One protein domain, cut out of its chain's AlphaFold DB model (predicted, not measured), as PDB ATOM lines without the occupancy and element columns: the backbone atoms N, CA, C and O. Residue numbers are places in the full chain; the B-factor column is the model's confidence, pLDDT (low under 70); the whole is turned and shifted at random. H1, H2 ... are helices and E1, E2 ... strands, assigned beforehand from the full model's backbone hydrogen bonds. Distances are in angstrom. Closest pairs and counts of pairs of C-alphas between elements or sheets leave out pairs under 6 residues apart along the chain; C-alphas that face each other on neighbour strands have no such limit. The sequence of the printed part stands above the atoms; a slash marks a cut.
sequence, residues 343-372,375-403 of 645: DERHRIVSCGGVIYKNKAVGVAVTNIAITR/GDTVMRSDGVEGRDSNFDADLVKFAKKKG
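Overview. This is residues 343 to 372 and 375 to 403 of the 645 residues of the protein "PPM-type phosphatase domain-containing protein" of Perkinsus olseni (UniProt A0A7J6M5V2). This is an elongated, loop-rich model with little regular structure: a short helix H1 and a small strand E1 lie toward one end, and a second helix H2 runs along the long axis. The unnamed stretch of residues 375 to 392 loops out to the other end before H2. The printed part has 59 residues, in the order H1, E1, H2, mostly helix, with 21 residues in named elements. It is compact, with a radius of gyration of the C-alphas of 11.3 A, and spans 33 by 21 by 19 A.

Arrangement. The closest C-alphas of H1, residues 343 to 350, and E1, residues 359 to 361, are those of Ile 348 and Ala 360, 7.7 A apart. E1 pairs with no named strand; short antiparallel pairings join residues 359 to 360 to 355 to 356, and 360 to 361 to 367 to 368. H2, residues 393 to 402, is apart from H1 and E1. In H1 and H2 every O i to N i+4 pair is within hydrogen-bond range.

Along the chain. H1 begins at C-alpha 343 (203.493, 170.643, 143.246) and is 10.4 A long; E1 is 6.2 A. H2, 14.1 A, ends at C-alpha 402 (196.375, 163.353, 162.061).

Size, cuts and confidence. The farthest C-alphas, of Lys 357 and Ser 389, are 34.1 A apart. Residues 373 to 374 are cut out, a 9.5 A gap between C-alphas 372 and 375. Confidence is under 70 at residues 360, 362 to 367 and 381 to 390.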
ATOM      1  N   ASP A 343     204.712 169.843 143.110       93.19
ATOM      2  CA  ASP A 343     203.493 170.643 143.246       93.19
ATOM      3  C   ASP A 343     202.410 169.906 144.051       93.19
ATOM      4  O   ASP A 343     201.867 170.468 145.003       93.19
ATOM      5  N   GLU A 344     202.173 168.622 143.770       92.94
ATOM      6  CA  GLU A 344     201.258 167.779 144.555       92.94
ATOM      7  C   GLU A 344     201.733 167.610 146.008       92.94
ATOM      8  O   GLU A 344     200.932 167.681 146.945       92.94
ATOM      9  N   ARG A 345     203.050 167.482 146.218       91.94
ATOM     10  CA  ARG A 345     203.673 167.512 147.549       91.94
ATOM     11  C   ARG A 345     203.391 168.824 148.289       91.94
ATOM     12  O   ARG A 345     203.002 168.781 149.457       91.94
ATOM     13  N   HIS A 346     203.575 169.976 147.645       91.38
ATOM     14  CA  HIS A 346     203.266 171.274 148.254       91.38
ATOM     15  C   HIS A 346     201.772 171.430 148.549       91.38
ATOM     16  O   HIS A 346     201.421 171.928 149.618       91.38
ATOM     17  N   ARG A 347     200.905 170.966 147.644       92.31
ATOM     18  CA  ARG A 347     199.445 171.004 147.783       92.31
ATOM     19  C   ARG A 347     198.957 170.205 148.993       92.31
ATOM     20  O   ARG A 347     198.151 170.705 149.769       92.31
ATOM     21  N   ILE A 348     199.467 168.990 149.201       90.00
ATOM     22  CA  ILE A 348     199.125 168.186 150.388       90.00
ATOM     23  C   ILE A 348     199.538 168.912 151.671       90.00
ATOM     24  O   ILE A 348     198.715 169.070 152.573       90.00
ATOM     25  N   VAL A 349     200.775 169.416 151.737       90.19
ATOM     26  CA  VAL A 349     201.287 170.120 152.927       90.19
ATOM     27  C   VAL A 349     200.513 171.413 153.205       90.19
ATOM     28  O   VAL A 349     200.210 171.699 154.363       90.19
ATOM     29  N   SER A 350     200.131 172.179 152.175       88.62
ATOM     30  CA  SER A 350     199.332 173.401 152.351       88.62
ATOM     31  C   SER A 350     197.902 173.116 152.827       88.62
ATOM     32  O   SER A 350     197.336 173.918 153.567       88.62
ATOM     33  N   CYS A 351     197.348 171.940 152.509       84.56
ATOM     34  CA  CYS A 351     196.090 171.426 153.059       84.56
ATOM     35  C   CYS A 351     196.214 170.812 154.475       84.56
ATOM     36  O   CYS A 351     195.305 170.103 154.919       84.56
ATOM     37  N   GLY A 352     197.332 171.032 155.180       86.25
ATOM     38  CA  GLY A 352     197.604 170.449 156.501       86.25
ATOM     39  C   GLY A 352     197.934 168.952 156.477       86.25
ATOM     40  O   GLY A 352     198.024 168.326 157.534       86.25
ATOM     41  N   GLY A 353     198.112 168.379 155.286       88.12
ATOM     42  CA  GLY A 353     198.474 166.987 155.085       88.12
ATOM     43  C   GLY A 353     199.922 166.691 155.463       88.12
ATOM     44  O   GLY A 353     200.817 167.526 155.315       88.12
ATOM     45  N   VAL A 354     200.168 165.471 155.932       87.75
ATOM     46  CA  VAL A 354     201.501 164.975 156.281       87.75
ATOM     47  C   VAL A 354     201.976 163.997 155.211       87.75
ATOM     48  O   VAL A 354     201.220 163.187 154.676       87.75
ATOM     49  N   ILE A 355     203.270 164.071 154.910       87.00
ATOM     50  CA  ILE A 355     203.953 163.197 153.960       87.00
ATOM     51  C   ILE A 355     204.976 162.363 154.719       87.00
ATOM     52  O   ILE A 355     205.791 162.897 155.473       87.00
ATOM     53  N   TYR A 356     204.964 161.053 154.488       85.25
ATOM     54  CA  TYR A 356     205.888 160.109 155.106       85.25
ATOM     55  C   TYR A 356     206.445 159.157 154.047       85.25
ATOM     56  O   TYR A 356     205.688 158.551 153.295       85.25
ATOM     57  N   LYS A 357     207.779 159.038 153.962       85.44
ATOM     58  CA  LYS A 357     208.481 158.182 152.978       85.44
ATOM     59  C   LYS A 357     207.970 158.346 151.532       85.44
ATOM     60  O   LYS A 357     207.761 157.362 150.830       85.44
ATOM     61  N   ASN A 358     207.771 159.593 151.096       80.25
ATOM     62  CA  ASN A 358     207.239 159.958 149.771       80.25
ATOM     63  C   ASN A 358     205.838 159.393 149.457       80.25
ATOM     64  O   ASN A 358     205.492 159.241 148.290       80.25
ATOM     65  N   LYS A 359     205.030 159.110 150.485       77.81
ATOM     66  CA  LYS A 359     203.603 158.776 150.383       77.81
ATOM     67  C   LYS A 359     202.772 159.767 151.201       77.81
ATOM     68  O   LYS A 359     203.275 160.348 152.170       77.81
ATOM     69  N   ALA A 360     201.514 159.969 150.816       69.50
ATOM     70  CA  ALA A 360     200.554 160.700 151.637       69.50
ATOM     71  C   ALA A 360     200.156 159.805 152.822       69.50
ATOM     72  O   ALA A 360     199.842 158.627 152.616       69.50
ATOM     73  N   VAL A 361     200.189 160.312 154.065       73.19
ATOM     74  CA  VAL A 361     199.715 159.494 155.196       73.19
ATOM     75  C   VAL A 361     198.198 159.580 155.277       73.19
ATOM     76  O   VAL A 361     197.627 160.649 155.461       73.19
ATOM     77  N   GLY A 362     197.551 158.435 155.133       62.69
ATOM     78  CA  GLY A 362     196.114 158.269 155.212       62.69
ATOM     79  C   GLY A 362     195.623 157.957 156.621       62.69
ATOM     80  O   GLY A 362     196.389 157.688 157.558       62.69
ATOM     81  N   VAL A 363     194.301 158.000 156.777       53.66
ATOM     82  CA  VAL A 363     193.642 157.713 158.054       53.66
ATOM     83  C   VAL A 363     193.958 156.278 158.486       53.66
ATOM     84  O   VAL A 363     194.007 155.354 157.677       53.66
ATOM     85  N   ALA A 364     194.221 156.105 159.784       50.91
ATOM     86  CA  ALA A 364     194.661 154.846 160.396       50.91
ATOM     87  C   ALA A 364     196.040 154.307 159.937       50.91
ATOM     88  O   ALA A 364     196.304 153.117 160.079       50.91
ATOM     89  N   VAL A 365     196.965 155.178 159.500       52.41
ATOM     90  CA  VAL A 365     198.350 154.804 159.104       52.41
ATOM     91  C   VAL A 365     198.396 153.945 157.827       52.41
ATOM     92  O   VAL A 365     199.385 153.270 157.536       52.41
ATOM     93  N   THR A 366     197.339 154.003 157.021       61.75
ATOM     94  CA  THR A 366     197.398 153.591 155.616       61.75
ATOM     95  C   THR A 366     198.298 154.579 154.867       61.75
ATOM     96  O   THR A 366     198.220 155.782 155.093       61.75
ATOM     97  N   ASN A 367     199.218 154.107 154.024       67.81
ATOM     98  CA  ASN A 367     200.041 154.997 153.195       67.81
ATOM     99  C   ASN A 367     199.481 154.968 151.777       67.81
ATOM    100  O   ASN A 367     199.670 153.967 151.086       67.81
ATOM    101  N   ILE A 368     198.833 156.048 151.346       81.88
ATOM    102  CA  ILE A 368     198.325 156.159 149.979       81.88
ATOM    103  C   ILE A 368     199.466 156.662 149.082       81.88
ATOM    104  O   ILE A 368     200.190 157.598 149.434       81.88
ATOM    105  N   ALA A 369     199.691 155.971 147.961       87.19
ATOM    106  CA  ALA A 369     200.742 156.316 147.000       87.19
ATOM    107  C   ALA A 369     200.369 157.563 146.178       87.19
ATOM    108  O   ALA A 369     201.207 158.448 145.975       87.19
ATOM    109  N   ILE A 370     199.093 157.645 145.797       92.06
ATOM    110  CA  ILE A 370     198.501 158.754 145.054       92.06
ATOM    111  C   ILE A 370     198.189 159.987 145.904       92.06
ATOM    112  O   ILE A 370     198.074 159.947 147.129       92.06
ATOM    113  N   THR A 371     198.027 161.111 145.211       92.56
ATOM    114  CA  THR A 371     197.665 162.423 145.758       92.56
ATOM    115  C   THR A 371     196.300 162.912 145.276       92.56
ATOM    116  O   THR A 371     195.762 163.874 145.835       92.56
ATOM    117  N   ARG A 372     195.712 162.247 144.272       93.44
ATOM    118  CA  ARG A 372     194.362 162.508 143.755       93.44
ATOM    119  C   ARG A 372     193.637 161.200 143.467       93.44
ATOM    120  O   ARG A 372     194.236 160.327 142.852       93.44
ATOM    121  N   GLY A 375     186.545 158.620 144.871       87.50
ATOM    122  CA  GLY A 375     186.406 158.015 146.208       87.50
ATOM    123  C   GLY A 375     187.346 158.637 147.257       87.50
ATOM    124  O   GLY A 375     187.587 159.848 147.206       87.50
ATOM    125  N   ASP A 376     187.805 157.840 148.223       85.56
ATOM    126  CA  ASP A 376     188.602 158.235 149.403       85.56
ATOM    127  C   ASP A 376     188.071 159.475 150.148       85.56
ATOM    128  O   ASP A 376     188.843 160.310 150.638       85.56
ATOM    129  N   THR A 377     186.748 159.657 150.227       84.31
ATOM    130  CA  THR A 377     186.162 160.917 150.726       84.31
ATOM    131  C   THR A 377     186.535 161.224 152.183       84.31
ATOM    132  O   THR A 377     186.615 162.397 152.545       84.31
ATOM    133  N   VAL A 378     186.911 160.213 152.982       80.31
ATOM    134  CA  VAL A 378     187.472 160.360 154.345       80.31
ATOM    135  C   VAL A 378     188.757 161.200 154.394       80.31
ATOM    136  O   VAL A 378     189.040 161.828 155.416       80.31
ATOM    137  N   MET A 379     189.546 161.219 153.318       78.69
ATOM    138  CA  MET A 379     190.888 161.822 153.287       78.69
ATOM    139  C   MET A 379     190.959 163.120 152.469       78.69
ATOM    140  O   MET A 379     192.040 163.698 152.279       78.69
ATOM    141  N   ARG A 380     189.816 163.593 151.961       83.00
ATOM    142  CA  ARG A 380     189.777 164.781 151.112       83.00
ATOM    143  C   ARG A 380     189.942 166.069 151.911       83.00
ATOM    144  O   ARG A 380     189.415 166.222 153.011       83.00
ATOM    145  N   SER A 381     190.690 167.019 151.348       66.44
ATOM    146  CA  SER A 381     190.867 168.353 151.944       66.44
ATOM    147  C   SER A 381     189.803 169.370 151.530       66.44
ATOM    148  O   SER A 381     189.712 170.424 152.155       66.44
ATOM    149  N   ASP A 382     189.001 169.066 150.507       67.69
ATOM    150  CA  ASP A 382     188.008 169.969 149.906       67.69
ATOM    151  C   ASP A 382     186.803 170.278 150.811       67.69
ATOM    152  O   ASP A 382     186.016 171.169 150.499       67.69
ATOM    153  N   GLY A 383     186.686 169.603 151.960       58.88
ATOM    154  CA  GLY A 383     185.729 169.970 152.999       58.88
ATOM    155  C   GLY A 383     184.282 169.824 152.546       58.88
ATOM    156  O   GLY A 383     183.442 170.630 152.939       58.88
ATOM    157  N   VAL A 384     183.980 168.794 151.744       59.19
ATOM    158  CA  VAL A 384     182.619 168.436 151.298       59.19
ATOM    159  C   VAL A 384     181.809 167.805 152.452       59.19
ATOM    160  O   VAL A 384     181.161 166.768 152.330       59.19
ATOM    161  N   GLU A 385     181.828 168.485 153.599       53.81
ATOM    162  CA  GLU A 385     180.980 168.289 154.771       53.81
ATOM    163  C   GLU A 385     179.542 168.701 154.399       53.81
ATOM    164  O   GLU A 385     179.060 169.767 154.774       53.81
ATOM    165  N   GLY A 386     178.865 167.883 153.582       52.72
ATOM    166  CA  GLY A 386     177.484 168.160 153.179       52.72
ATOM    167  C   GLY A 386     176.899 167.390 151.991       52.72
ATOM    168  O   GLY A 386     175.685 167.460 151.818       52.72
ATOM    169  N   ARG A 387     177.681 166.662 151.173       55.38
ATOM    170  CA  ARG A 387     177.081 165.818 150.107       55.38
ATOM    171  C   ARG A 387     176.565 164.482 150.632       55.38
ATOM    172  O   ARG A 387     175.465 164.090 150.265       55.38
ATOM    173  N   ASP A 388     177.307 163.855 151.539       59.03
ATOM    174  CA  ASP A 388     176.922 162.593 152.168       59.03
ATOM    175  C   ASP A 388     176.586 162.831 153.643       59.03
ATOM    176  O   ASP A 388     177.461 162.928 154.501       59.03
ATOM    177  N   SER A 389     175.292 162.913 153.964       56.94
ATOM    178  CA  SER A 389     174.793 163.182 155.327       56.94
ATOM    179  C   SER A 389     175.122 162.094 156.358       56.94
ATOM    180  O   SER A 389     174.839 162.267 157.541       56.94
ATOM    181  N   ASN A 390     175.686 160.970 155.912       64.00
ATOM    182  CA  ASN A 390     176.052 159.820 156.738       64.00
ATOM    183  C   ASN A 390     177.536 159.826 157.145       64.00
ATOM    184  O   ASN A 390     178.003 158.855 157.737       64.00
ATOM    185  N   PHE A 391     178.286 160.881 156.814       70.19
ATOM    186  CA  PHE A 391     179.707 160.950 157.138       70.19
ATOM    187  C   PHE A 391     179.961 161.106 158.640       70.19
ATOM    188  O   PHE A 391     179.392 161.975 159.301       70.19
ATOM    189  N   ASP A 392     180.878 160.294 159.169       77.44
ATOM    190  CA  ASP A 392     181.347 160.425 160.544       77.44
ATOM    191  C   ASP A 392     182.229 161.683 160.674       77.44
ATOM    192  O   ASP A 392     183.399 161.718 160.279       77.44
ATOM    193  N   ALA A 393     181.641 162.746 161.228       79.38
ATOM    194  CA  ALA A 393     182.323 164.014 161.461       79.38
ATOM    195  C   ALA A 393     183.513 163.880 162.433       79.38
ATOM    196  O   ALA A 393     184.491 164.622 162.301       79.38
ATOM    197  N   ASP A 394     183.480 162.929 163.374       81.56
ATOM    198  CA  ASP A 394     184.610 162.662 164.264       81.56
ATOM    199  C   ASP A 394     185.748 161.952 163.515       81.56
ATOM    200  O   ASP A 394     186.917 162.247 163.782       81.56
ATOM    201  N   LEU A 395     185.444 161.112 162.517       77.38
ATOM    202  CA  LEU A 395     186.449 160.510 161.630       77.38
ATOM    203  C   LEU A 395     187.151 161.566 160.761       77.38
ATOM    204  O   LEU A 395     188.381 161.583 160.708       77.38
ATOM    205  N   VAL A 396     186.410 162.499 160.150       75.44
ATOM    206  CA  VAL A 396     186.988 163.616 159.363       75.44
ATOM    207  C   VAL A 396     187.820 164.545 160.254       75.44
ATOM    208  O   VAL A 396     188.928 164.958 159.900       75.44
ATOM    209  N   LYS A 397     187.335 164.848 161.460       80.94
ATOM    210  CA  LYS A 397     188.065 165.647 162.455       80.94
ATOM    211  C   LYS A 397     189.324 164.935 162.955       80.94
ATOM    212  O   LYS A 397     190.350 165.584 163.177       80.94
ATOM    213  N   PHE A 398     189.279 163.612 163.105       81.38
ATOM    214  CA  PHE A 398     190.443 162.784 163.405       81.38
ATOM    215  C   PHE A 398     191.442 162.780 162.243       81.38
ATOM    216  O   PHE A 398     192.631 162.978 162.493       81.38
ATOM    217  N   ALA A 399     190.978 162.647 160.995       77.50
ATOM    218  CA  ALA A 399     191.800 162.719 159.789       77.50
ATOM    219  C   ALA A 399     192.578 164.041 159.725       77.50
ATOM    220  O   ALA A 399     193.810 164.036 159.741       77.50
ATOM    221  N   LYS A 400     191.863 165.172 159.810       78.12
ATOM    222  CA  LYS A 400     192.431 166.530 159.912       78.12
ATOM    223  C   LYS A 400     193.463 166.632 161.044       78.12
ATOM    224  O   LYS A 400     194.584 167.077 160.828       78.12
ATOM    225  N   LYS A 401     193.140 166.137 162.247       82.50
ATOM    226  CA  LYS A 401     194.052 166.141 163.412       82.50
ATOM    227  C   LYS A 401     195.298 165.257 163.239       82.50
ATOM    228  O   LYS A 401     196.287 165.460 163.943       82.50
ATOM    229  N   LYS A 402     195.255 164.256 162.360       80.25
ATOM    230  CA  LYS A 402     196.375 163.353 162.061       80.25
ATOM    231  C   LYS A 402     197.196 163.775 160.841       80.25
ATOM    232  O   LYS A 402     198.210 163.136 160.578       80.25
ATOM    233  N   GLY A 403     196.801 164.846 160.147       79.06
ATOM    234  CA  GLY A 403     197.407 165.241 158.877       79.06
ATOM    235  C   GLY A 403     197.055 164.288 157.734       79.06
ATOM    236  O   GLY A 403     197.805 164.175 156.773       79.06
TER     237      GLY A 403